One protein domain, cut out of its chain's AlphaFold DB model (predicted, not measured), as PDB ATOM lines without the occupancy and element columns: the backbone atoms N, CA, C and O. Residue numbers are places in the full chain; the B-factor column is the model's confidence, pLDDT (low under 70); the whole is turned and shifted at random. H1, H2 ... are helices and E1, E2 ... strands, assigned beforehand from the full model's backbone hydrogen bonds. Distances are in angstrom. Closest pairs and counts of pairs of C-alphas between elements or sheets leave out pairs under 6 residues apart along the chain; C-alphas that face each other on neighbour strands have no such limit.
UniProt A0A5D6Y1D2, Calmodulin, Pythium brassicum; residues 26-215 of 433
ATOM      1  N   SER A  26     -11.413  54.389  -0.981       81.25
ATOM      2  CA  SER A  26     -11.048  53.021  -1.385       81.25
ATOM      3  C   SER A  26      -9.582  52.869  -1.828       81.25
ATOM      4  O   SER A  26      -8.970  51.840  -1.557       81.25
ATOM      5  N   GLN A  27      -8.971  53.885  -2.453       80.88
ATOM      6  CA  GLN A  27      -7.536  53.862  -2.783       80.88
ATOM      7  C   GLN A  27      -6.660  54.024  -1.534       80.88
ATOM      8  O   GLN A  27      -5.593  53.413  -1.453       80.88
ATOM      9  N   LEU A  28      -7.106  54.812  -0.547       87.12
ATOM     10  CA  LEU A  28      -6.431  54.916   0.751       87.12
ATOM     11  C   LEU A  28      -6.480  53.580   1.505       87.12
ATOM     12  O   LEU A  28      -5.471  53.170   2.075       87.12
ATOM     13  N   GLU A  29      -7.607  52.868   1.439       89.69
ATOM     14  CA  GLU A  29      -7.761  51.536   2.036       89.69
ATOM     15  C   GLU A  29      -6.865  50.487   1.360       89.69
ATOM     16  O   GLU A  29      -6.131  49.785   2.054       89.69
ATOM     17  N   LEU A  30      -6.817  50.432   0.021       87.62
ATOM     18  CA  LEU A  30      -5.884  49.551  -0.704       87.62
ATOM     19  C   LEU A  30      -4.416  49.846  -0.358       87.62
ATOM     20  O   LEU A  30      -3.622  48.923  -0.161       87.62
ATOM     21  N   ARG A  31      -4.047  51.128  -0.241       88.12
ATOM     22  CA  ARG A  31      -2.704  51.543   0.187       88.12
ATOM     23  C   ARG A  31      -2.401  51.094   1.619       88.12
ATOM     24  O   ARG A  31      -1.292  50.628   1.867       88.12
ATOM     25  N   ALA A  32      -3.354  51.226   2.539       91.62
ATOM     26  CA  ALA A  32      -3.203  50.785   3.923       91.62
ATOM     27  C   ALA A  32      -3.026  49.265   4.022       91.62
ATOM     28  O   ALA A  32      -2.097  48.799   4.678       91.62
ATOM     29  N   LEU A  33      -3.841  48.494   3.294       91.81
ATOM     30  CA  LEU A  33      -3.703  47.041   3.181       91.81
ATOM     31  C   LEU A  33      -2.319  46.651   2.634       91.81
ATOM     32  O   LEU A  33      -1.620  45.847   3.250       91.81
ATOM     33  N   TYR A  34      -1.861  47.274   1.543       90.31
ATOM     34  CA  TYR A  34      -0.515  47.039   1.003       90.31
ATOM     35  C   TYR A  34       0.597  47.373   2.017       90.31
ATOM     36  O   TYR A  34       1.579  46.636   2.135       90.31
ATOM     37  N   ARG A  35       0.441  48.459   2.786       91.12
ATOM     38  CA  ARG A  35       1.381  48.839   3.851       91.12
ATOM     39  C   ARG A  35       1.428  47.800   4.968       91.12
ATOM     40  O   ARG A  35       2.533  47.427   5.350       91.12
ATOM     41  N   VAL A  36       0.278  47.300   5.426       92.50
ATOM     42  CA  VAL A  36       0.181  46.211   6.419       92.50
ATOM     43  C   VAL A  36       0.856  44.941   5.899       92.50
ATOM     44  O   VAL A  36       1.708  44.385   6.589       92.50
ATOM     45  N   TYR A  37       0.553  44.515   4.671       91.19
ATOM     46  CA  TYR A  37       1.161  43.333   4.050       91.19
ATOM     47  C   TYR A  37       2.693  43.422   4.009       91.19
ATOM     48  O   TYR A  37       3.392  42.495   4.419       91.19
ATOM     49  N   ARG A  38       3.233  44.575   3.595       89.44
ATOM     50  CA  ARG A  38       4.682  44.792   3.521       89.44
ATOM     51  C   ARG A  38       5.348  44.964   4.890       89.44
ATOM     52  O   ARG A  38       6.452  44.461   5.075       89.44
ATOM     53  N   SER A  39       4.734  45.668   5.844       89.75
ATOM     54  CA  SER A  39       5.352  45.925   7.159       89.75
ATOM     55  C   SER A  39       5.325  44.715   8.096       89.75
ATOM     56  O   SER A  39       6.098  44.677   9.054       89.75
ATOM     57  N   THR A  40       4.449  43.743   7.819       89.81
ATOM     58  CA  THR A  40       4.280  42.525   8.628       89.81
ATOM     59  C   THR A  40       4.926  41.271   8.024       89.81
ATOM     60  O   THR A  40       4.606  40.151   8.424       89.81
ATOM     61  N   GLY A  41       5.834  41.449   7.055       85.19
ATOM     62  CA  GLY A  41       6.640  40.372   6.463       85.19
ATOM     63  C   GLY A  41       5.954  39.543   5.375       85.19
ATOM     64  O   GLY A  41       6.474  38.498   4.997       85.19
ATOM     65  N   GLY A  42       4.802  39.975   4.856       82.94
ATOM     66  CA  GLY A  42       4.087  39.246   3.804       82.94
ATOM     67  C   GLY A  42       4.696  39.416   2.410       82.94
ATOM     68  O   GLY A  42       4.636  38.493   1.600       82.94
ATOM     69  N   ALA A  43       5.305  40.570   2.129       79.00
ATOM     70  CA  ALA A  43       6.049  40.807   0.893       79.00
ATOM     71  C   ALA A  43       7.514  40.362   1.050       79.00
ATOM     72  O   ALA A  43       8.180  40.769   2.004       79.00
ATOM     73  N   ALA A  44       8.022  39.580   0.093       66.50
ATOM     74  CA  ALA A  44       9.437  39.209   0.036       66.50
ATOM     75  C   ALA A  44      10.323  40.462  -0.097       66.50
ATOM     76  O   ALA A  44       9.971  41.421  -0.793       66.50
ATOM     77  N   THR A  45      11.478  40.459   0.569       61.19
ATOM     78  CA  THR A  45      12.437  41.573   0.510       61.19
ATOM     79  C   THR A  45      13.593  41.225  -0.422       61.19
ATOM     80  O   THR A  45      13.828  40.059  -0.719       61.19
ATOM     81  N   GLU A  46      14.358  42.221  -0.874       57.38
ATOM     82  CA  GLU A  46      15.498  42.004  -1.787       57.38
ATOM     83  C   GLU A  46      16.595  41.085  -1.203       57.38
ATOM     84  O   GLU A  46      17.425  40.572  -1.949       57.38
ATOM     85  N   HIS A  47      16.576  40.843   0.114       55.00
ATOM     86  CA  HIS A  47      17.503  39.958   0.821       55.00
ATOM     87  C   HIS A  47      16.870  38.664   1.365       55.00
ATOM     88  O   HIS A  47      17.608  37.807   1.843       55.00
ATOM     89  N   ASP A  48      15.543  38.503   1.301       54.94
ATOM     90  CA  ASP A  48      14.847  37.323   1.829       54.94
ATOM     91  C   ASP A  48      13.643  36.960   0.947       54.94
ATOM     92  O   ASP A  48      12.673  37.718   0.827       54.94
ATOM     93  N   THR A  49      13.739  35.805   0.287       57.75
ATOM     94  CA  THR A  49      12.842  35.377  -0.797       57.75
ATOM     95  C   THR A  49      11.528  34.758  -0.324       57.75
ATOM     96  O   THR A  49      10.653  34.510  -1.154       57.75
ATOM     97  N   SER A  50      11.369  34.485   0.975       65.94
ATOM     98  CA  SER A  50      10.144  33.897   1.535       65.94
ATOM     99  C   SER A  50       9.263  34.922   2.249       65.94
ATOM    100  O   SER A  50       9.711  35.628   3.146       65.94
ATOM    101  N   SER A  51       7.974  34.942   1.897       80.31
ATOM    102  CA  SER A  51       6.921  35.554   2.721       80.31
ATOM    103  C   SER A  51       6.904  34.900   4.106       80.31
ATOM    104  O   SER A  51       6.852  33.674   4.192       80.31
ATOM    105  N   SER A  52       6.865  35.694   5.182       82.44
ATOM    106  CA  SER A  52       6.678  35.167   6.544       82.44
ATOM    107  C   SER A  52       5.235  34.739   6.822       82.44
ATOM    108  O   SER A  52       4.983  34.082   7.825       82.44
ATOM    109  N   TRP A  53       4.283  35.130   5.968       89.31
ATOM    110  CA  TRP A  53       2.874  34.782   6.124       89.31
ATOM    111  C   TRP A  53       2.607  33.336   5.693       89.31
ATOM    112  O   TRP A  53       2.958  32.972   4.568       89.31
ATOM    113  N   LYS A  54       1.887  32.557   6.514       86.88
ATOM    114  CA  LYS A  54       1.398  31.212   6.132       86.88
ATOM    115  C   LYS A  54       0.434  31.260   4.947       86.88
ATOM    116  O   LYS A  54       0.491  30.414   4.060       86.88
ATOM    117  N   GLN A  55      -0.476  32.233   4.954       87.00
ATOM    118  CA  GLN A  55      -1.512  32.403   3.948       87.00
ATOM    119  C   GLN A  55      -1.577  33.862   3.492       87.00
ATOM    120  O   GLN A  55      -1.982  34.763   4.225       87.00
ATOM    121  N   HIS A  56      -1.185  34.079   2.238       87.25
ATOM    122  CA  HIS A  56      -1.112  35.384   1.572       87.25
ATOM    123  C   HIS A  56      -1.934  35.405   0.265       87.25
ATOM    124  O   HIS A  56      -1.592  36.079  -0.709       87.25
ATOM    125  N   THR A  57      -3.031  34.638   0.218       88.75
ATOM    126  CA  THR A  57      -3.923  34.534  -0.948       88.75
ATOM    127  C   THR A  57      -4.526  35.898  -1.299       88.75
ATOM    128  O   THR A  57      -5.032  36.596  -0.422       88.75
ATOM    129  N   GLY A  58      -4.435  36.305  -2.569       85.38
ATOM    130  CA  GLY A  58      -4.881  37.619  -3.061       85.38
ATOM    131  C   GLY A  58      -3.921  38.787  -2.767       85.38
ATOM    132  O   GLY A  58      -3.845  39.728  -3.555       85.38
ATOM    133  N   TRP A  59      -3.129  38.719  -1.695       88.06
ATOM    134  CA  TRP A  59      -2.245  39.812  -1.263       88.06
ATOM    135  C   TRP A  59      -1.083  40.094  -2.229       88.06
ATOM    136  O   TRP A  59      -0.715  41.249  -2.439       88.06
ATOM    137  N   THR A  60      -0.568  39.067  -2.907       84.12
ATOM    138  CA  THR A  60       0.441  39.227  -3.970       84.12
ATOM    139  C   THR A  60      -0.114  39.953  -5.201       84.12
ATOM    140  O   THR A  60       0.592  40.756  -5.813       84.12
ATOM    141  N   ALA A  61      -1.389  39.736  -5.542       82.88
ATOM    142  CA  ALA A  61      -2.066  40.458  -6.621       82.88
ATOM    143  C   ALA A  61      -2.318  41.929  -6.247       82.88
ATOM    144  O   ALA A  61      -2.142  42.809  -7.088       82.88
ATOM    145  N   LEU A  62      -2.637  42.218  -4.976       84.69
ATOM    146  CA  LEU A  62      -2.694  43.591  -4.460       84.69
ATOM    147  C   LEU A  62      -1.340  44.300  -4.592       84.69
ATOM    148  O   LEU A  62      -1.290  45.434  -5.065       84.69
ATOM    149  N   GLU A  63      -0.238  43.645  -4.218       83.06
ATOM    150  CA  GLU A  63       1.099  44.221  -4.379       83.06
ATOM    151  C   GLU A  63       1.421  44.542  -5.850       83.06
ATOM    152  O   GLU A  63       1.939  45.621  -6.141       83.06
ATOM    153  N   GLN A  64       1.099  43.643  -6.784       78.25
ATOM    154  CA  GLN A  64       1.288  43.892  -8.217       78.25
ATOM    155  C   GLN A  64       0.410  45.054  -8.710       78.25
ATOM    156  O   GLN A  64       0.904  45.949  -9.395       78.25
ATOM    157  N   ALA A  65      -0.862  45.099  -8.303       75.56
ATOM    158  CA  ALA A  65      -1.791  46.166  -8.670       75.56
ATOM    159  C   ALA A  65      -1.361  47.551  -8.149       75.56
ATOM    160  O   ALA A  65      -1.533  48.543  -8.851       75.56
ATOM    161  N   VAL A  66      -0.770  47.625  -6.949       73.94
ATOM    162  CA  VAL A  66      -0.277  48.878  -6.341       73.94
ATOM    163  C   VAL A  66       1.076  49.326  -6.922       73.94
ATOM    164  O   VAL A  66       1.390  50.516  -6.881       73.94
ATOM    165  N   LYS A  67       1.871  48.413  -7.502       68.56
ATOM    166  CA  LYS A  67       3.109  48.750  -8.236       68.56
ATOM    167  C   LYS A  67       2.847  49.394  -9.605       68.56
ATOM    168  O   LYS A  67       3.724  50.085 -10.120       68.56
ATOM    169  N   HIS A  68       1.662  49.202 -10.184       61.03
ATOM    170  CA  HIS A  68       1.228  49.869 -11.415       61.03
ATOM    171  C   HIS A  68       0.349  51.104 -11.114       61.03
ATOM    172  O   HIS A  68      -0.173  51.231 -10.007       61.03
ATOM    173  N   PRO A  69       0.176  52.054 -12.062       54.12
ATOM    174  CA  PRO A  69      -0.600  53.271 -11.814       54.12
ATOM    175  C   PRO A  69      -2.053  52.972 -11.408       54.12
ATOM    176  O   PRO A  69      -2.870  52.522 -12.213       54.12
ATOM    177  N   VAL A  70      -2.374  53.280 -10.146       53.28
ATOM    178  CA  VAL A  70      -3.624  52.924  -9.439       53.28
ATOM    179  C   VAL A  70      -4.893  53.516 -10.088       53.28
ATOM    180  O   VAL A  70      -6.013  53.120  -9.765       53.28
ATOM    181  N   GLU A  71      -4.745  54.429 -11.052       52.69
ATOM    182  CA  GLU A  71      -5.854  55.070 -11.772       52.69
ATOM    183  C   GLU A  71      -6.676  54.085 -12.630       52.69
ATOM    184  O   GLU A  71      -7.872  54.303 -12.803       52.69
ATOM    185  N   ASN A  72      -6.088  52.970 -13.089       47.31
ATOM    186  CA  ASN A  72      -6.787  51.977 -13.923       47.31
ATOM    187  C   ASN A  72      -7.444  50.817 -13.150       47.31
ATOM    188  O   ASN A  72      -8.198  50.050 -13.747       47.31
ATOM    189  N   VAL A  73      -7.186  50.657 -11.846       52.56
ATOM    190  CA  VAL A  73      -7.642  49.460 -11.103       52.56
ATOM    191  C   VAL A  73      -9.061  49.613 -10.533       52.56
ATOM    192  O   VAL A  73      -9.747  48.622 -10.312       52.56
ATOM    193  N   LEU A  74      -9.576  50.842 -10.402       54.09
ATOM    194  CA  LEU A  74     -10.959  51.127  -9.970       54.09
ATOM    195  C   LEU A  74     -12.033  50.817 -11.043       54.09
ATOM    196  O   LEU A  74     -13.117  51.408 -11.055       54.09
ATOM    197  N   ALA A  75     -11.752  49.906 -11.975       50.09
ATOM    198  CA  ALA A  75     -12.631  49.567 -13.086       50.09
ATOM    199  C   ALA A  75     -13.860  48.758 -12.618       50.09
ATOM    200  O   ALA A  75     -13.842  47.532 -12.596       50.09
ATOM    201  N   ARG A  76     -14.933  49.480 -12.252       55.38
ATOM    202  CA  ARG A  76     -16.340  49.027 -12.120       55.38
ATOM    203  C   ARG A  76     -16.541  47.589 -11.599       55.38
ATOM    204  O   ARG A  76     -16.717  46.657 -12.379       55.38
ATOM    205  N   GLY A  77     -16.656  47.431 -10.281       64.56
ATOM    206  CA  GLY A  77     -17.042  46.161  -9.659       64.56
ATOM    207  C   GLY A  77     -17.221  46.255  -8.142       64.56
ATOM    208  O   GLY A  77     -17.133  47.339  -7.561       64.56
ATOM    209  N   SER A  78     -17.464  45.103  -7.506       76.62
ATOM    210  CA  SER A  78     -17.250  44.954  -6.060       76.62
ATOM    211  C   SER A  78     -15.750  44.844  -5.792       76.62
ATOM    212  O   SER A  78     -15.077  44.044  -6.448       76.62
ATOM    213  N   MET A  79     -15.234  45.605  -4.825       76.31
ATOM    214  CA  MET A  79     -13.821  45.550  -4.412       76.31
ATOM    215  C   MET A  79     -13.432  44.151  -3.918       76.31
ATOM    216  O   MET A  79     -12.323  43.700  -4.172       76.31
ATOM    217  N   GLU A  80     -14.374  43.437  -3.298       80.12
ATOM    218  CA  GLU A  80     -14.230  42.045  -2.852       80.12
ATOM    219  C   GLU A  80     -13.917  41.085  -4.009       80.12
ATOM    220  O   GLU A  80     -13.043  40.231  -3.896       80.12
ATOM    221  N   ASN A  81     -14.576  41.274  -5.157       80.94
ATOM    222  CA  ASN A  81     -14.366  40.439  -6.342       80.94
ATOM    223  C   ASN A  81     -13.067  40.801  -7.081       80.94
ATOM    224  O   ASN A  81     -12.485  39.950  -7.748       80.94
ATOM    225  N   GLN A  82     -12.629  42.061  -6.990       80.56
ATOM    226  CA  GLN A  82     -11.356  42.522  -7.556       80.56
ATOM    227  C   GLN A  82     -10.163  42.086  -6.691       80.56
ATOM    228  O   GLN A  82      -9.106  41.749  -7.220       80.56
ATOM    229  N   PHE A  83     -10.345  42.066  -5.369       82.62
ATOM    230  CA  PHE A  83      -9.329  41.742  -4.376       82.62
ATOM    231  C   PHE A  83      -9.884  40.760  -3.326       82.62
ATOM    232  O   PHE A  83     -10.203  41.167  -2.201       82.62
ATOM    233  N   PRO A  84      -9.955  39.453  -3.650       85.62
ATOM    234  CA  PRO A  84     -10.298  38.397  -2.698       85.62
ATOM    235  C   PRO A  84      -9.108  38.127  -1.761       85.62
ATOM    236  O   PRO A  84      -8.413  37.113  -1.854       85.62
ATOM    237  N   LEU A  85      -8.820  39.097  -0.892       90.75
ATOM    238  CA  LEU A  85      -7.725  39.054   0.072       90.75
ATOM    239  C   LEU A  85      -8.082  38.124   1.229       90.75
ATOM    240  O   LEU A  85      -9.109  38.304   1.886       90.75
ATOM    241  N   PHE A  86      -7.204  37.167   1.528       92.19
ATOM    242  CA  PHE A  86      -7.376  36.329   2.709       92.19
ATOM    243  C   PHE A  86      -7.482  37.186   3.980       92.19
ATOM    244  O   PHE A  86      -6.665  38.081   4.196       92.19
ATOM    245  N   GLY A  87      -8.485  36.896   4.810       91.12
ATOM    246  CA  GLY A  87      -8.706  37.574   6.083       91.12
ATOM    247  C   GLY A  87      -9.416  38.928   5.997       91.12
ATOM    248  O   GLY A  87      -9.749  39.475   7.042       91.12
ATOM    249  N   VAL A  88      -9.683  39.487   4.812       94.94
ATOM    250  CA  VAL A  88     -10.332  40.807   4.679       94.94
ATOM    251  C   VAL A  88     -11.815  40.646   4.368       94.94
ATOM    252  O   VAL A  88     -12.176  39.966   3.410       94.94
ATOM    253  N   THR A  89     -12.681  41.309   5.138       93.81
ATOM    254  CA  THR A  89     -14.114  41.404   4.834       93.81
ATOM    255  C   THR A  89     -14.492  42.806   4.374       93.81
ATOM    256  O   THR A  89     -14.103  43.820   4.970       93.81
ATOM    257  N   TRP A  90     -15.275  42.850   3.299       91.88
ATOM    258  CA  TRP A  90     -15.710  44.072   2.639       91.88
ATOM    259  C   TRP A  90     -17.210  44.287   2.880       91.88
ATOM    260  O   TRP A  90     -18.008  43.367   2.732       91.88
ATOM    261  N   GLU A  91     -17.626  45.512   3.192       89.88
ATOM    262  CA  GLU A  91     -19.030  45.925   3.099       89.88
ATOM    263  C   GLU A  91     -19.108  47.177   2.224       89.88
ATOM    264  O   GLU A  91     -18.411  48.157   2.479       89.88
ATOM    265  N   ARG A  92     -19.976  47.184   1.202       85.81
ATOM    266  CA  ARG A  92     -20.212  48.365   0.341       85.81
ATOM    267  C   ARG A  92     -18.916  48.979  -0.232       85.81
ATOM    268  O   ARG A  92     -18.782  50.197  -0.265       85.81
ATOM    269  N   ASN A  93     -17.984  48.137  -0.686       86.50
ATOM    270  CA  ASN A  93     -16.652  48.515  -1.190       86.50
ATOM    271  C   ASN A  93     -15.682  49.136  -0.160       86.50
ATOM    272  O   ASN A  93     -14.652  49.673  -0.566       86.50
ATOM    273  N   HIS A  94     -15.957  49.003   1.141       90.12
ATOM    274  CA  HIS A  94     -15.064  49.420   2.225       90.12
ATOM    275  C   HIS A  94     -14.612  48.243   3.088       90.12
ATOM    276  O   HIS A  94     -15.373  47.301   3.315       90.12
ATOM    277  N   VAL A  95     -13.386  48.312   3.606       92.94
ATOM    278  CA  VAL A  95     -12.839  47.320   4.539       92.94
ATOM    279  C   VAL A  95     -13.504  47.467   5.906       92.94
ATOM    280  O   VAL A  95     -13.424  48.523   6.536       92.94
ATOM    281  N   VAL A  96     -14.136  46.394   6.386       95.00
ATOM    282  CA  VAL A  96     -14.872  46.381   7.662       95.00
ATOM    283  C   VAL A  96     -14.311  45.380   8.671       95.00
ATOM    284  O   VAL A  96     -14.385  45.626   9.879       95.00
ATOM    285  N   GLY A  97     -13.706  44.287   8.216       96.31
ATOM    286  CA  GLY A  97     -13.043  43.321   9.085       96.31
ATOM    287  C   GLY A  97     -11.693  42.891   8.534       96.31
ATOM    288  O   GLY A  97     -11.526  42.751   7.325       96.31
ATOM    289  N   ILE A  98     -10.738  42.671   9.436       97.00
ATOM    290  CA  ILE A  98      -9.460  42.019   9.146       97.00
ATOM    291  C   ILE A  98      -9.241  40.920  10.188       97.00
ATOM    292  O   ILE A  98      -9.245  41.191  11.389       97.00
ATOM    293  N   ASP A  99      -9.040  39.692   9.722       96.69
ATOM    294  CA  ASP A  99      -8.685  38.516  10.511       96.69
ATOM    295  C   ASP A  99      -7.435  37.861   9.914       96.69
ATOM    296  O   ASP A  99      -7.501  37.124   8.934       96.69
ATOM    297  N   LEU A 100      -6.278  38.186  10.489       95.25
ATOM    298  CA  LEU A 100      -4.968  37.632  10.124       95.25
ATOM    299  C   LEU A 100      -4.363  36.874  11.317       95.25
ATOM    300  O   LEU A 100      -3.149  36.872  11.541       95.25
ATOM    301  N   SER A 101      -5.237  36.267  12.120       95.19
ATOM    302  CA  SER A 101      -4.862  35.439  13.263       95.19
ATOM    303  C   SER A 101      -4.038  34.224  12.812       95.19
ATOM    304  O   SER A 101      -4.260  33.684  11.731       95.19
ATOM    305  N   GLU A 102      -3.076  33.797  13.635       94.25
ATOM    306  CA  GLU A 102      -2.231  32.602  13.430       94.25
ATOM    307  C   GLU A 102      -1.388  32.579  12.135       94.25
ATOM    308  O   GLU A 102      -0.823  31.539  11.778       94.25
ATOM    309  N   ASN A 103      -1.247  33.718  11.447       93.31
ATOM    310  CA  ASN A 103      -0.666  33.804  10.105       93.31
ATOM    311  C   ASN A 103       0.871  33.960  10.062       93.31
ATOM    312  O   ASN A 103       1.417  34.195   8.993       93.31
ATOM    313  N   GLU A 104       1.577  33.847  11.193       92.25
ATOM    314  CA  GLU A 104       3.031  34.105  11.316       92.25
ATOM    315  C   GLU A 104       3.467  35.525  10.898       92.25
ATOM    316  O   GLU A 104       4.587  35.762  10.429       92.25
ATOM    317  N   LEU A 105       2.595  36.506  11.157       92.12
ATOM    318  CA  LEU A 105       2.918  37.921  10.987       92.12
ATOM    319  C   LEU A 105       4.166  38.283  11.803       92.12
ATOM    320  O   LEU A 105       4.291  37.928  12.980       92.12
ATOM    321  N   SER A 106       5.080  39.013  11.172       91.69
ATOM    322  CA  SER A 106       6.320  39.508  11.771       91.69
ATOM    323  C   SER A 106       6.353  41.042  11.759       91.69
ATOM    324  O   SER A 106       5.338  41.680  11.493       91.69
ATOM    325  N   GLY A 107       7.488  41.668  12.079       90.38
ATOM    326  CA  GLY A 107       7.647  43.120  11.932       90.38
ATOM    327  C   GLY A 107       6.765  43.944  12.878       90.38
ATOM    328  O   GLY A 107       6.687  43.640  14.069       90.38
ATOM    329  N   ARG A 108       6.159  45.023  12.361       92.88
ATOM    330  CA  ARG A 108       5.372  46.007  13.136       92.88
ATOM    331  C   ARG A 108       4.064  46.376  12.430       92.88
ATOM    332  O   ARG A 108       3.992  46.364  11.196       92.88
ATOM    333  N   ILE A 109       3.058  46.785  13.205       93.44
ATOM    334  CA  ILE A 109       1.824  47.387  12.674       93.44
ATOM    335  C   ILE A 109       2.145  48.808  12.159       93.44
ATOM    336  O   ILE A 109       2.772  49.577  12.889       93.44
ATOM    337  N   PRO A 110       1.758  49.187  10.925       93.81
ATOM    338  CA  PRO A 110       2.030  50.513  10.373       93.81
ATOM    339  C   PRO A 110       0.904  51.497  10.720       93.81
ATOM    340  O   PRO A 110      -0.266  51.118  10.718       93.81
ATOM    341  N   SER A 111       1.219  52.781  10.917       92.56
ATOM    342  CA  SER A 111       0.201  53.814  11.177       92.56
ATOM    343  C   SER A 111      -0.773  54.033  10.007       92.56
ATOM    344  O   SER A 111      -1.918  54.420  10.242       92.56
ATOM    345  N   ASP A 112      -0.395  53.681   8.764       93.62
ATOM    346  CA  ASP A 112      -1.311  53.662   7.608       93.62
ATOM    347  C   ASP A 112      -2.587  52.817   7.871       93.62
ATOM    348  O   ASP A 112      -3.604  53.060   7.225       93.62
ATOM    349  N   ILE A 113      -2.591  51.868   8.824       93.56
ATOM    350  CA  ILE A 113      -3.787  51.077   9.181       93.56
ATOM    351  C   ILE A 113      -4.968  51.952   9.646       93.56
ATOM    352  O   ILE A 113      -6.125  51.598   9.421       93.56
ATOM    353  N   ALA A 114      -4.702  53.136  10.211       91.50
ATOM    354  CA  ALA A 114      -5.735  54.085  10.633       91.50
ATOM    355  C   ALA A 114      -6.510  54.719   9.456       91.50
ATOM    356  O   ALA A 114      -7.590  55.280   9.654       91.50
ATOM    357  N   LEU A 115      -6.016  54.587   8.215       92.94
ATOM    358  CA  LEU A 115      -6.748  54.981   7.004       92.94
ATOM    359  C   LEU A 115      -7.968  54.081   6.730       92.94
ATOM    360  O   LEU A 115      -8.852  54.478   5.969       92.94
ATOM    361  N   LEU A 116      -8.054  52.902   7.360       93.81
ATOM    362  CA  LEU A 116      -9.192  51.979   7.277       93.81
ATOM    363  C   LEU A 116     -10.373  52.476   8.131       93.81
ATOM    364  O   LEU A 116     -10.783  51.837   9.099       93.81
ATOM    365  N   ARG A 117     -10.928  53.649   7.801       91.38
ATOM    366  CA  ARG A 117     -11.885  54.371   8.665       91.38
ATOM    367  C   ARG A 117     -13.179  53.600   8.962       91.38
ATOM    368  O   ARG A 117     -13.825  53.897   9.962       91.38
ATOM    369  N   PHE A 118     -13.543  52.622   8.130       93.94
ATOM    370  CA  PHE A 118     -14.730  51.769   8.290       93.94
ATOM    371  C   PHE A 118     -14.472  50.435   9.007       93.94
ATOM    372  O   PHE A 118     -15.426  49.694   9.256       93.94
ATOM    373  N   LEU A 119     -13.224  50.142   9.385       95.88
ATOM    374  CA  LEU A 119     -12.851  48.912  10.078       95.88
ATOM    375  C   LEU A 119     -13.557  48.829  11.440       95.88
ATOM    376  O   LEU A 119     -13.357  49.686  12.296       95.88
ATOM    377  N   LYS A 120     -14.364  47.783  11.642       95.69
ATOM    378  CA  LYS A 120     -15.080  47.477  12.894       95.69
ATOM    379  C   LYS A 120     -14.354  46.429  13.736       95.69
ATOM    380  O   LYS A 120     -14.400  46.499  14.966       95.69
ATOM    381  N   THR A 121     -13.693  45.476  13.080       96.94
ATOM    382  CA  THR A 121     -13.065  44.314  13.722       96.94
ATOM    383  C   THR A 121     -11.656  44.104  13.185       96.94
ATOM    384  O   THR A 121     -11.479  43.924  11.982       96.94
ATOM    385  N   LEU A 122     -10.670  44.061  14.077       96.94
ATOM    386  CA  LEU A 122      -9.290  43.690  13.776       96.94
ATOM    387  C   LEU A 122      -8.882  42.509  14.660       96.94
ATOM    388  O   LEU A 122      -9.002  42.575  15.882       96.94
ATOM    389  N   LYS A 123      -8.392  41.428  14.059       96.75
ATOM    390  CA  LYS A 123      -7.826  40.282  14.772       96.75
ATOM    391  C   LYS A 123      -6.456  39.953  14.195       96.75
ATOM    392  O   LYS A 123      -6.325  39.684  13.001       96.75
ATOM    393  N   LEU A 124      -5.455  39.968  15.064       95.31
ATOM    394  CA  LEU A 124      -4.062  39.618  14.789       95.31
ATOM    395  C   LEU A 124      -3.567  38.566  15.800       95.31
ATOM    396  O   LEU A 124      -2.363  38.466  16.036       95.31
ATOM    397  N   ARG A 125      -4.490  37.804  16.409       93.31
ATOM    398  CA  ARG A 125      -4.227  36.867  17.511       93.31
ATOM    399  C   ARG A 125      -3.171  35.819  17.133       93.31
ATOM    400  O   ARG A 125      -3.113  35.390  15.983       93.31
ATOM    401  N   SER A 126      -2.371  35.368  18.099       92.94
ATOM    402  CA  SER A 126      -1.385  34.284  17.927       92.94
ATOM    403  C   SER A 126      -0.333  34.560  16.836       92.94
ATOM    404  O   SER A 126       0.028  33.673  16.060       92.94
ATOM    405  N   ASN A 127       0.182  35.791  16.776       93.31
ATOM    406  CA  ASN A 127       1.300  36.183  15.915       93.31
ATOM    407  C   ASN A 127       2.521  36.617  16.759       93.31
ATOM    408  O   ASN A 127       2.789  37.812  16.902       93.31
ATOM    409  N   PRO A 128       3.307  35.671  17.314       90.62
ATOM    410  CA  PRO A 128       4.355  35.963  18.305       90.62
ATOM    411  C   PRO A 128       5.592  36.690  17.743       90.62
ATOM    412  O   PRO A 128       6.462  37.126  18.504       90.62
ATOM    413  N   ARG A 129       5.710  36.812  16.412       91.19
ATOM    414  CA  ARG A 129       6.774  37.577  15.740       91.19
ATOM    415  C   ARG A 129       6.378  39.032  15.453       91.19
ATOM    416  O   ARG A 129       7.264  39.823  15.136       91.19
ATOM    417  N   LEU A 130       5.097  39.392  15.579       91.12
ATOM    418  CA  LEU A 130       4.611  40.766  15.457       91.12
ATOM    419  C   LEU A 130       4.967  41.530  16.740       91.12
ATOM    420  O   LEU A 130       4.608  41.089  17.832       91.12
ATOM    421  N   ARG A 131       5.724  42.626  16.617       90.31
ATOM    422  CA  ARG A 131       6.374  43.323  17.741       90.31
ATOM    423  C   ARG A 131       6.307  44.845  17.622       90.31
ATOM    424  O   ARG A 131       5.924  45.391  16.589       90.31
ATOM    425  N   GLY A 132       6.758  45.529  18.673       88.69
ATOM    426  CA  GLY A 132       6.807  46.989  18.750       88.69
ATOM    427  C   GLY A 132       5.479  47.613  19.192       88.69
ATOM    428  O   GLY A 132       4.548  46.886  19.538       88.69
ATOM    429  N   PRO A 133       5.393  48.953  19.220       89.88
ATOM    430  CA  PRO A 133       4.233  49.662  19.745       89.88
ATOM    431  C   PRO A 133       3.027  49.599  18.804       89.88
ATOM    432  O   PRO A 133       3.180  49.592  17.580       89.88
ATOM    433  N   ILE A 134       1.824  49.650  19.381       90.31
ATOM    434  CA  ILE A 134       0.603  49.975  18.633       90.31
ATOM    435  C   ILE A 134       0.667  51.456  18.202       90.31
ATOM    436  O   ILE A 134       0.920  52.309  19.055       90.31
ATOM    437  N   PRO A 135       0.430  51.788  16.916       90.88
ATOM    438  CA  PRO A 135       0.322  53.172  16.452       90.88
ATOM    439  C   PRO A 135      -0.793  53.942  17.174       90.88
ATOM    440  O   PRO A 135      -1.925  53.462  17.258       90.88
ATOM    441  N   GLU A 136      -0.499  55.151  17.662       87.75
ATOM    442  CA  GLU A 136      -1.457  55.967  18.427       87.75
ATOM    443  C   GLU A 136      -2.724  56.294  17.621       87.75
ATOM    444  O   GLU A 136      -3.823  56.389  18.171       87.75
ATOM    445  N   GLU A 137      -2.597  56.383  16.296       89.38
ATOM    446  CA  GLU A 137      -3.698  56.653  15.379       89.38
ATOM    447  C   GLU A 137      -4.782  55.561  15.430       89.38
ATOM    448  O   GLU A 137      -5.962  55.862  15.220       89.38
ATOM    449  N   MET A 138      -4.432  54.314  15.783       90.25
ATOM    450  CA  MET A 138      -5.403  53.221  15.936       90.25
ATOM    451  C   MET A 138      -6.422  53.487  17.051       90.25
ATOM    452  O   MET A 138      -7.586  53.107  16.918       90.25
ATOM    453  N   TYR A 139      -6.028  54.190  18.117       86.88
ATOM    454  CA  TYR A 139      -6.935  54.561  19.208       86.88
ATOM    455  C   TYR A 139      -7.952  55.641  18.798       86.88
ATOM    456  O   TYR A 139      -8.911  55.891  19.523       86.88
ATOM    457  N   THR A 140      -7.779  56.266  17.626       86.12
ATOM    458  CA  THR A 140      -8.669  57.321  17.100       86.12
ATOM    459  C   THR A 140      -9.621  56.835  15.998       86.12
ATOM    460  O   THR A 140     -10.420  57.619  15.480       86.12
ATOM    461  N   MET A 141      -9.569  55.550  15.624       90.19
ATOM    462  CA  MET A 141     -10.368  55.000  14.523       90.19
ATOM    463  C   MET A 141     -11.881  55.064  14.827       90.19
ATOM    464  O   MET A 141     -12.326  54.516  15.835       90.19
ATOM    465  N   PRO A 142     -12.712  55.677  13.957       89.38
ATOM    466  CA  PRO A 142     -14.072  56.088  14.322       89.38
ATOM    467  C   PRO A 142     -15.106  54.956  14.358       89.38
ATOM    468  O   PRO A 142     -16.211  55.143  14.869       89.38
ATOM    469  N   HIS A 143     -14.795  53.798  13.775       92.62
ATOM    470  CA  HIS A 143     -15.727  52.673  13.669       92.62
ATOM    471  C   HIS A 143     -15.197  51.368  14.264       92.62
ATOM    472  O   HIS A 143     -15.957  50.397  14.318       92.62
ATOM    473  N   LEU A 144     -13.957  51.360  14.769       93.00
ATOM    474  CA  LEU A 144     -13.362  50.192  15.412       93.00
ATOM    475  C   LEU A 144     -14.148  49.863  16.687       93.00
ATOM    476  O   LEU A 144     -14.517  50.749  17.450       93.00
ATOM    477  N   ARG A 145     -14.455  48.584  16.899       92.69
ATOM    478  CA  ARG A 145     -15.213  48.097  18.066       92.69
ATOM    479  C   ARG A 145     -14.525  46.939  18.762       92.69
ATOM    480  O   ARG A 145     -14.628  46.830  19.980       92.69
ATOM    481  N   TYR A 146     -13.836  46.099  17.996       94.81
ATOM    482  CA  TYR A 146     -13.173  44.904  18.498       94.81
ATOM    483  C   TYR A 146     -11.758  44.809  17.937       94.81
ATOM    484  O   TYR A 146     -11.578  44.770  16.720       94.81
ATOM    485  N   CYS A 147     -10.769  44.745  18.823       94.25
ATOM    486  CA  CYS A 147      -9.371  44.532  18.481       94.25
ATOM    487  C   CYS A 147      -8.812  43.364  19.306       94.25
ATOM    488  O   CYS A 147      -8.882  43.391  20.533       94.25
ATOM    489  N   TYR A 148      -8.289  42.333  18.644       94.75
ATOM    490  CA  TYR A 148      -7.723  41.137  19.277       94.75
ATOM    491  C   TYR A 148      -6.249  41.005  18.891       94.75
ATOM    492  O   TYR A 148      -5.929  40.799  17.720       94.75
ATOM    493  N   LEU A 149      -5.373  41.167  19.878       93.12
ATOM    494  CA  LEU A 149      -3.914  41.279  19.767       93.12
ATOM    495  C   LEU A 149      -3.190  40.333  20.743       93.12
ATOM    496  O   LEU A 149      -1.988  40.445  20.966       93.12
ATOM    497  N   ASP A 150      -3.927  39.423  21.361       91.56
ATOM    498  CA  ASP A 150      -3.430  38.405  22.276       91.56
ATOM    499  C   ASP A 150      -2.602  37.331  21.548       91.56
ATOM    500  O   ASP A 150      -2.817  37.036  20.372       91.56
ATOM    501  N   GLY A 151      -1.590  36.770  22.205       88.00
ATOM    502  CA  GLY A 151      -0.577  35.932  21.565       88.00
ATOM    503  C   GLY A 151       0.342  36.688  20.592       88.00
ATOM    504  O   GLY A 151       0.855  36.081  19.648       88.00
ATOM    505  N   THR A 152       0.541  37.999  20.776       90.06
ATOM    506  CA  THR A 152       1.502  38.809  20.000       90.06
ATOM    507  C   THR A 152       2.616  39.362  20.887       90.06
ATOM    508  O   THR A 152       2.488  39.420  22.105       90.06
ATOM    509  N   GLY A 153       3.735  39.770  20.282       86.25
ATOM    510  CA  GLY A 153       4.849  40.419  20.979       86.25
ATOM    511  C   GLY A 153       4.764  41.948  20.978       86.25
ATOM    512  O   GLY A 153       5.812  42.599  20.985       86.25
ATOM    513  N   LEU A 154       3.559  42.519  20.870       86.56
ATOM    514  CA  LEU A 154       3.346  43.966  20.835       86.56
ATOM    515  C   LEU A 154       3.628  44.595  22.207       86.56
ATOM    516  O   LEU A 154       3.180  44.110  23.240       86.56
ATOM    517  N   GLU A 155       4.360  45.702  22.196       82.31
ATOM    518  CA  GLU A 155       4.717  46.477  23.387       82.31
ATOM    519  C   GLU A 155       3.704  47.603  23.593       82.31
ATOM    520  O   GLU A 155       3.196  48.154  22.612       82.31
ATOM    521  N   LYS A 156       3.436  48.007  24.846       74.75
ATOM    522  CA  LYS A 156       2.495  49.105  25.141       74.75
ATOM    523  C   LYS A 156       1.147  48.900  24.445       74.75
ATOM    524  O   LYS A 156       0.537  49.848  23.947       74.75
ATOM    525  N   ALA A 157       0.682  47.650  24.410       71.12
ATOM    526  CA  ALA A 157      -0.573  47.298  23.762       71.12
ATOM    527  C   ALA A 157      -1.787  47.974  24.424       71.12
ATOM    528  O   ALA A 157      -2.881  47.928  23.875       71.12
ATOM    529  N   LEU A 158      -1.586  48.584  25.598       73.69
ATOM    530  CA  LEU A 158      -2.539  49.360  26.376       73.69
ATOM    531  C   LEU A 158      -2.181  50.856  26.405       73.69
ATOM    532  O   LEU A 158      -1.143  51.227  26.958       73.69
ATOM    533  N   PRO A 159      -3.075  51.746  25.948       69.94
ATOM    534  CA  PRO A 159      -2.981  53.180  26.188       69.94
ATOM    535  C   PRO A 159      -3.462  53.498  27.616       69.94
ATOM    536  O   PRO A 159      -4.627  53.851  27.822       69.94
ATOM    537  N   CYS A 160      -2.566  53.376  28.604       65.69
ATOM    538  CA  CYS A 160      -2.858  53.423  30.052       65.69
ATOM    539  C   CYS A 160      -3.744  54.602  30.510       65.69
ATOM    540  O   CYS A 160      -4.462  54.486  31.498       65.69
ATOM    541  N   GLN A 161      -3.703  55.729  29.793       65.31
ATOM    542  CA  GLN A 161      -4.440  56.963  30.094       65.31
ATOM    543  C   GLN A 161      -5.908  56.960  29.623       65.31
ATOM    544  O   GLN A 161      -6.694  57.781  30.083       65.31
ATOM    545  N   SER A 162      -6.285  56.082  28.685       66.19
ATOM    546  CA  SER A 162      -7.601  56.108  28.009       66.19
ATOM    547  C   SER A 162      -8.493  54.903  28.326       66.19
ATOM    548  O   SER A 162      -9.642  54.822  27.870       66.19
ATOM    549  N   ALA A 163      -7.987  53.954  29.109       74.69
ATOM    550  CA  ALA A 163      -8.736  52.779  29.509       74.69
ATOM    551  C   ALA A 163      -9.727  53.095  30.639       74.69
ATOM    552  O   ALA A 163      -9.417  53.822  31.575       74.69
ATOM    553  N   HIS A 164     -10.932  52.540  30.536       74.75
ATOM    554  CA  HIS A 164     -12.039  52.771  31.472       74.75
ATOM    555  C   HIS A 164     -12.366  51.524  32.308       74.75
ATOM    556  O   HIS A 164     -12.890  51.618  33.418       74.75
ATOM    557  N   SER A 165     -12.031  50.342  31.789       81.06
ATOM    558  CA  SER A 165     -12.136  49.064  32.489       81.06
ATOM    559  C   SER A 165     -10.948  48.172  32.145       81.06
ATOM    560  O   SER A 165     -10.342  48.311  31.085       81.06
ATOM    561  N   PHE A 166     -10.636  47.250  33.051       84.12
ATOM    562  CA  PHE A 166      -9.596  46.238  32.914       84.12
ATOM    563  C   PHE A 166     -10.135  44.940  33.519       84.12
ATOM    564  O   PHE A 166     -10.568  44.936  34.673       84.12
ATOM    565  N   GLN A 167     -10.142  43.860  32.742       86.88
ATOM    566  CA  GLN A 167     -10.582  42.536  33.168       86.88
ATOM    567  C   GLN A 167      -9.565  41.494  32.699       86.88
ATOM    568  O   GLN A 167      -9.310  41.361  31.503       86.88
ATOM    569  N   VAL A 168      -9.014  40.716  33.630       87.62
ATOM    570  CA  VAL A 168      -8.165  39.571  33.282       87.62
ATOM    571  C   VAL A 168      -9.035  38.478  32.666       87.62
ATOM    572  O   VAL A 168     -10.036  38.078  33.258       87.62
ATOM    573  N   THR A 169      -8.671  38.014  31.469       87.19
ATOM    574  CA  THR A 169      -9.393  36.940  30.765       87.19
ATOM    575  C   THR A 169      -8.687  35.596  30.857       87.19
ATOM    576  O   THR A 169      -9.357  34.574  30.963       87.19
ATOM    577  N   GLN A 170      -7.351  35.585  30.823       85.38
ATOM    578  CA  GLN A 170      -6.519  34.386  30.954       85.38
ATOM    579  C   GLN A 170      -5.254  34.760  31.732       85.38
ATOM    580  O   GLN A 170      -4.740  35.864  31.570       85.38
ATOM    581  N   PHE A 171      -4.768  33.867  32.594       84.62
ATOM    582  CA  PHE A 171      -3.545  34.072  33.377       84.62
ATOM    583  C   PHE A 171      -2.469  33.085  32.921       84.62
ATOM    584  O   PHE A 171      -2.762  31.904  32.721       84.62
ATOM    585  N   HIS A 172      -1.234  33.554  32.767       79.81
ATOM    586  CA  HIS A 172      -0.120  32.763  32.260       79.81
ATOM    587  C   HIS A 172       0.924  32.562  33.362       79.81
ATOM    588  O   HIS A 172       1.650  33.476  33.731       79.81
ATOM    589  N   ALA A 173       1.026  31.333  33.873       64.56
ATOM    590  CA  ALA A 173       1.973  30.985  34.938       64.56
ATOM    591  C   ALA A 173       3.437  30.851  34.463       64.56
ATOM    592  O   ALA A 173       4.332  30.649  35.279       64.56
ATOM    593  N   SER A 174       3.688  30.907  33.151       57.31
ATOM    594  CA  SER A 174       5.022  30.817  32.549       57.31
ATOM    595  C   SER A 174       5.015  31.485  31.174       57.31
ATOM    596  O   SER A 174       4.380  30.989  30.241       57.31
ATOM    597  N   GLY A 175       5.690  32.628  31.051       67.25
ATOM    598  CA  GLY A 175       5.780  33.395  29.810       67.25
ATOM    599  C   GLY A 175       6.309  34.818  30.034       67.25
ATOM    600  O   GLY A 175       6.392  35.264  31.175       67.25
ATOM    601  N   PRO A 176       6.674  35.545  28.961       71.12
ATOM    602  CA  PRO A 176       7.076  36.952  29.053       71.12
ATOM    603  C   PRO A 176       5.894  37.899  29.330       71.12
ATOM    604  O   PRO A 176       6.104  39.002  29.825       71.12
ATOM    605  N   ALA A 177       4.663  37.473  29.029       78.12
ATOM    606  CA  ALA A 177       3.431  38.144  29.430       78.12
ATOM    607  C   ALA A 177       2.782  37.384  30.595       78.12
ATOM    608  O   ALA A 177       2.701  36.156  30.560       78.12
ATOM    609  N   ALA A 178       2.299  38.115  31.599       79.94
ATOM    610  CA  ALA A 178       1.713  37.555  32.818       79.94
ATOM    611  C   ALA A 178       0.240  37.148  32.634       79.94
ATOM    612  O   ALA A 178      -0.249  36.218  33.276       79.94
ATOM    613  N   ALA A 179      -0.489  37.841  31.755       86.62
ATOM    614  CA  ALA A 179      -1.903  37.586  31.508       86.62
ATOM    615  C   ALA A 179      -2.342  38.073  30.121       86.62
ATOM    616  O   ALA A 179      -1.758  39.005  29.571       86.62
ATOM    617  N   THR A 180      -3.431  37.501  29.611       88.62
ATOM    618  CA  THR A 180      -4.254  38.124  28.567       88.62
ATOM    619  C   THR A 180      -5.405  38.864  29.233       88.62
ATOM    620  O   THR A 180      -6.136  38.301  30.062       88.62
ATOM    621  N   ILE A 181      -5.596  40.123  28.853       89.38
ATOM    622  CA  ILE A 181      -6.553  41.033  29.479       89.38
ATOM    623  C   ILE A 181      -7.455  41.684  28.428       89.38
ATOM    624  O   ILE A 181      -7.038  41.999  27.313       89.38
ATOM    625  N   CYS A 182      -8.712  41.892  28.808       89.94
ATOM    626  CA  CYS A 182      -9.723  42.605  28.043       89.94
ATOM    627  C   CYS A 182      -9.945  43.981  28.675       89.94
ATOM    628  O   CYS A 182     -10.140  44.093  29.890       89.94
ATOM    629  N   TYR A 183      -9.918  45.034  27.866       89.62
ATOM    630  CA  TYR A 183     -10.068  46.404  28.338       89.62
ATOM    631  C   TYR A 183     -10.884  47.258  27.361       89.62
ATOM    632  O   TYR A 183     -10.969  46.970  26.163       89.62
ATOM    633  N   LEU A 184     -11.532  48.299  27.886       88.19
ATOM    634  CA  LEU A 184     -12.319  49.249  27.096       88.19
ATOM    635  C   LEU A 184     -11.610  50.599  27.031       88.19
ATOM    636  O   LEU A 184     -11.330  51.192  28.073       88.19
ATOM    637  N   THR A 185     -11.391  51.114  25.823       84.62
ATOM    638  CA  THR A 185     -10.994  52.512  25.590       84.62
ATOM    639  C   THR A 185     -12.205  53.321  25.155       84.62
ATOM    640  O   THR A 185     -13.004  52.845  24.344       84.62
ATOM    641  N   THR A 186     -12.325  54.559  25.628       82.88
ATOM    642  CA  THR A 186     -13.341  55.495  25.123       82.88
ATOM    643  C   THR A 186     -12.723  56.400  24.072       82.88
ATOM    644  O   THR A 186     -11.721  57.062  24.322       82.88
ATOM    645  N   THR A 187     -13.346  56.439  22.901       79.50
ATOM    646  CA  THR A 187     -13.014  57.349  21.801       79.50
ATOM    647  C   THR A 187     -14.155  58.356  21.624       79.50
ATOM    648  O   THR A 187     -15.273  58.084  22.077       79.50
ATOM    649  N   PRO A 188     -13.955  59.472  20.897       79.12
ATOM    650  CA  PRO A 188     -15.038  60.402  20.553       79.12
ATOM    651  C   PRO A 188     -16.216  59.765  19.795       79.12
ATOM    652  O   PRO A 188     -17.273  60.378  19.670       79.12
ATOM    653  N   HIS A 189     -16.040  58.549  19.266       77.69
ATOM    654  CA  HIS A 189     -17.010  57.845  18.427       77.69
ATOM    655  C   HIS A 189     -17.625  56.603  19.103       77.69
ATOM    656  O   HIS A 189     -18.475  55.939  18.509       77.69
ATOM    657  N   GLY A 190     -17.232  56.301  20.346       84.25
ATOM    658  CA  GLY A 190     -17.734  55.173  21.135       84.25
ATOM    659  C   GLY A 190     -16.630  54.384  21.841       84.25
ATOM    660  O   GLY A 190     -15.465  54.786  21.866       84.25
ATOM    661  N   HIS A 191     -16.999  53.243  22.423       86.94
ATOM    662  CA  HIS A 191     -16.058  52.360  23.113       86.94
ATOM    663  C   HIS A 191     -15.477  51.299  22.175       86.94
ATOM    664  O   HIS A 191     -16.217  50.649  21.431       86.94
ATOM    665  N   VAL A 192     -14.168  51.072  22.281       89.94
ATOM    666  CA  VAL A 192     -13.457  49.984  21.597       89.94
ATOM    667  C   VAL A 192     -13.040  48.954  22.638       89.94
ATOM    668  O   VAL A 192     -12.458  49.308  23.666       89.94
ATOM    669  N   ARG A 193     -13.346  47.681  22.381       92.19
ATOM    670  CA  ARG A 193     -12.872  46.551  23.178       92.19
ATOM    671  C   ARG A 193     -11.577  46.020  22.592       92.19
ATOM    672  O   ARG A 193     -11.550  45.589  21.440       92.19
ATOM    673  N   TRP A 194     -10.554  45.996  23.426       92.31
ATOM    674  CA  TRP A 194      -9.242  45.465  23.109       92.31
ATOM    675  C   TRP A 194      -8.983  44.223  23.957       92.31
ATOM    676  O   TRP A 194      -9.260  44.223  25.157       92.31
ATOM    677  N   THR A 195      -8.432  43.190  23.333       92.88
ATOM    678  CA  THR A 195      -7.880  42.010  24.000       92.88
ATOM    679  C   THR A 195      -6.399  41.963  23.661       92.88
ATOM    680  O   THR A 195      -6.055  41.958  22.481       92.88
ATOM    681  N   ALA A 196      -5.527  41.968  24.663       91.06
ATOM    682  CA  ALA A 196      -4.082  41.953  24.466       91.06
ATOM    683  C   ALA A 196      -3.382  41.215  25.609       91.06
ATOM    684  O   ALA A 196      -3.939  41.065  26.699       91.06
ATOM    685  N   ASP A 197      -2.150  40.790  25.359       88.94
ATOM    686  CA  ASP A 197      -1.269  40.285  26.406       88.94
ATOM    687  C   ASP A 197      -0.602  41.454  27.140       88.94
ATOM    688  O   ASP A 197      -0.341  42.503  26.551       88.94
ATOM    689  N   ILE A 198      -0.355  41.282  28.441       86.50
ATOM    690  CA  ILE A 198       0.210  42.316  29.313       86.50
ATOM    691  C   ILE A 198       1.326  41.750  30.196       86.50
ATOM    692  O   ILE A 198       1.248  40.618  30.689       86.50
ATOM    693  N   THR A 199       2.363  42.549  30.435       86.69
ATOM    694  CA  THR A 199       3.383  42.264  31.454       86.69
ATOM    695  C   THR A 199       2.911  42.660  32.860       86.69
ATOM    696  O   THR A 199       2.011  43.481  33.031       86.69
ATOM    697  N   GLU A 200       3.537  42.112  33.904       83.69
ATOM    698  CA  GLU A 200       3.227  42.478  35.297       83.69
ATOM    699  C   GLU A 200       3.477  43.976  35.578       83.69
ATOM    700  O   GLU A 200       2.675  44.635  36.243       83.69
ATOM    701  N   ALA A 201       4.536  44.545  34.995       84.12
ATOM    702  CA  ALA A 201       4.860  45.966  35.118       84.12
ATOM    703  C   ALA A 201       3.794  46.868  34.464       84.12
ATOM    704  O   ALA A 201       3.348  47.843  35.071       84.12
ATOM    705  N   GLU A 202       3.337  46.531  33.254       82.94
ATOM    706  CA  GLU A 202       2.236  47.245  32.593       82.94
ATOM    707  C   GLU A 202       0.922  47.106  33.380       82.94
ATOM    708  O   GLU A 202       0.179  48.080  33.500       82.94
ATOM    709  N   MET A 203       0.654  45.940  33.982       83.50
ATOM    710  CA  MET A 203      -0.513  45.721  34.846       83.50
ATOM    711  C   MET A 203      -0.488  46.625  36.089       83.50
ATOM    712  O   MET A 203      -1.508  47.226  36.432       83.50
ATOM    713  N   PHE A 204       0.671  46.778  36.735       84.25
ATOM    714  CA  PHE A 204       0.837  47.686  37.872       84.25
ATOM    715  C   PHE A 204       0.659  49.163  37.473       84.25
ATOM    716  O   PHE A 204      -0.082  49.906  38.127       84.25
ATOM    717  N   MET A 205       1.273  49.587  36.362       83.19
ATOM    718  CA  MET A 205       1.122  50.944  35.813       83.19
ATOM    719  C   MET A 205      -0.330  51.256  35.420       83.19
ATOM    720  O   MET A 205      -0.816  52.370  35.612       83.19
ATOM    721  N   MET A 206      -1.052  50.259  34.908       79.06
ATOM    722  CA  MET A 206      -2.470  50.356  34.576       79.06
ATOM    723  C   MET A 206      -3.346  50.481  35.827       79.06
ATOM    724  O   MET A 206      -4.213  51.351  35.889       79.06
ATOM    725  N   HIS A 207      -3.115  49.641  36.841       82.50
ATOM    726  CA  HIS A 207      -3.865  49.680  38.098       82.50
ATOM    727  C   HIS A 207      -3.710  51.031  38.806       82.50
ATOM    728  O   HIS A 207      -4.704  51.635  39.207       82.50
ATOM    729  N   THR A 208      -2.479  51.534  38.904       84.00
ATOM    730  CA  THR A 208      -2.183  52.848  39.497       84.00
ATOM    731  C   THR A 208      -2.802  53.996  38.696       84.00
ATOM    732  O   THR A 208      -3.425  54.871  39.293       84.00
ATOM    733  N   SER A 209      -2.745  53.956  37.359       81.06
ATOM    734  CA  SER A 209      -3.398  54.956  36.492       81.06
ATOM    735  C   SER A 209      -4.927  54.959  36.644       81.06
ATOM    736  O   SER A 209      -5.535  56.018  36.788       81.06
ATOM    737  N   LEU A 210      -5.564  53.782  36.673       81.25
ATOM    738  CA  LEU A 210      -7.012  53.650  36.885       81.25
ATOM    739  C   LEU A 210      -7.443  54.065  38.296       81.25
ATOM    740  O   LEU A 210      -8.537  54.603  38.462       81.25
ATOM    741  N   LYS A 211      -6.606  53.818  39.311       83.25
ATOM    742  CA  LYS A 211      -6.829  54.283  40.683       83.25
ATOM    743  C   LYS A 211      -6.771  55.814  40.746       83.25
ATOM    744  O   LYS A 211      -7.749  56.425  41.165       83.25
ATOM    745  N   ALA A 212      -5.723  56.422  40.189       81.94
ATOM    746  CA  ALA A 212      -5.569  57.876  40.101       81.94
ATOM    747  C   ALA A 212      -6.655  58.573  39.253       81.94
ATOM    748  O   ALA A 212      -6.980  59.725  39.506       81.94
ATOM    749  N   LEU A 213      -7.250  57.892  38.263       76.44
ATOM    750  CA  LEU A 213      -8.407  58.404  37.507       76.44
ATOM    751  C   LEU A 213      -9.728  58.355  38.297       76.44
ATOM    752  O   LEU A 213     -10.656  59.101  37.985       76.44
ATOM    753  N   ARG A 214      -9.844  57.455  39.282       78.00
ATOM    754  CA  ARG A 214     -11.024  57.323  40.158       78.00
ATOM    755  C   ARG A 214     -10.935  58.246  41.370       78.00
ATOM    756  O   ARG A 214     -11.954  58.773  41.812       78.00
ATOM    757  N   GLU A 215      -9.729  58.444  41.884       77.88
ATOM    758  CA  GLU A 215      -9.412  59.399  42.941       77.88
ATOM    759  C   GLU A 215      -9.446  60.819  42.357       77.88
ATOM    760  O   GLU A 215      -8.605  61.205  41.551       77.88
TER     761      GLU A 215
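AT A GLANCE: This is residues 26 to 215 of the 433 residues of the protein "Calmodulin" of Pythium brassicum (UniProt A0A5D6Y1D2). A short solenoid, its chain wound in stacked turns, runs on into a meander of three long strands. One strongly twisted seven-stranded sheet makes a long wall; H1, H4 and H5 form a row beside it, with H2 and H3 near one end and H6 packed on E7 at the other. The printed part has 190 residues, with six named helices and nine named strands in the order H1 H2 H3 E1 E2 H4 E3 E4 H5 E5 E6 E7 E8 E9 H6. The large sheet is mixed, in the order E1 E2 E3 E5 E9 E8 E7, and E4 and E6 make a small parallel one. The class is mixed, helices and strands; the whole is compact, with a radius of gyration of the C-alphas of 17.6 A, yet elongated, spanning 57 by 37 by 22 A.

IN THESE COORDINATES: Begin with the large sheet: E1 is residues 88 to 91, E2 94 to 99, E3 121 to 123, E5 146 to 149, E9 190 to 198 (23.5 A), E8 179 to 187 (24.7 A) and E7 163 to 171 (19.8 A). E4 is residues 131 to 133 and E6 153 to 155. Find C-alpha 26 at (-11.048, 53.021, -1.385); from there H1 runs 19.8 A to residue 39. H2 is residues 59 to 67 (12.5 A), H3 79 to 82, H4 111 to 115 and H5 136 to 140. H6, residues 200 to 214, runs 21.1 A to C-alpha 214 at (-11.024, 57.323, 40.158).

HOW THE PARTS SIT: Look for N 89 and O 97, 2.9 A, in the hairpin E1 and E2. E2, H4, E3 form a strand-helix-strand unit, two parallel neighbour strands with a helix between, its crossover right-handed; N 123 and O 98 are 2.8 A apart. Parallel pairs follow: E3 and E5 with N 148 and O 122, 2.9 A, and E5 and E9 with N 195 and O 147, 2.8 A. E9 bends by 52 degrees at residue 195. E7 E8 E9 are a meander, each strand the antiparallel neighbour of the one before: N 183 and O 194, 2.9 A, and N 167 and O 182, 2.9 A. E4 and E6 have N 155 and O 132, 2.9 A. H4 touches H1 at the C-alphas of Ala 32 and Asp 112, 5.0 A, and H5 at those of Ala 114 and Met 138, 5.4 A. H2 touches H1 at the C-alphas of Tyr 34 and Glu 63, 6.3 A, at a steep tilt of 65 degrees. H3 only grazes the sheet, its closest C-alphas to E1 being Glu 80 and Trp 90, 6.0 A. H6 is on the sheet over E7, at a height over the sheet of 8.4 A. Every O i to N i+4 pair is within hydrogen-bond range in H1, H2 and H6; H4 and H5 have 0 of 1 each but 2 of 2 O i to N i+3 pairs, and H3 is too short for an i+4 pair.

THE WHOLE: The C-alphas farthest apart, those of Asn 72 and Glu 215, are 57.4 A apart. The printed part has no cut. The long links are H1 to H2, H2 to H3 and E2 to H4. Mean pLDDT of the printed part is 83.7; look for values under 70 at residues 44 to 50, 67 to 77, 159 to 162 and 173 to 175.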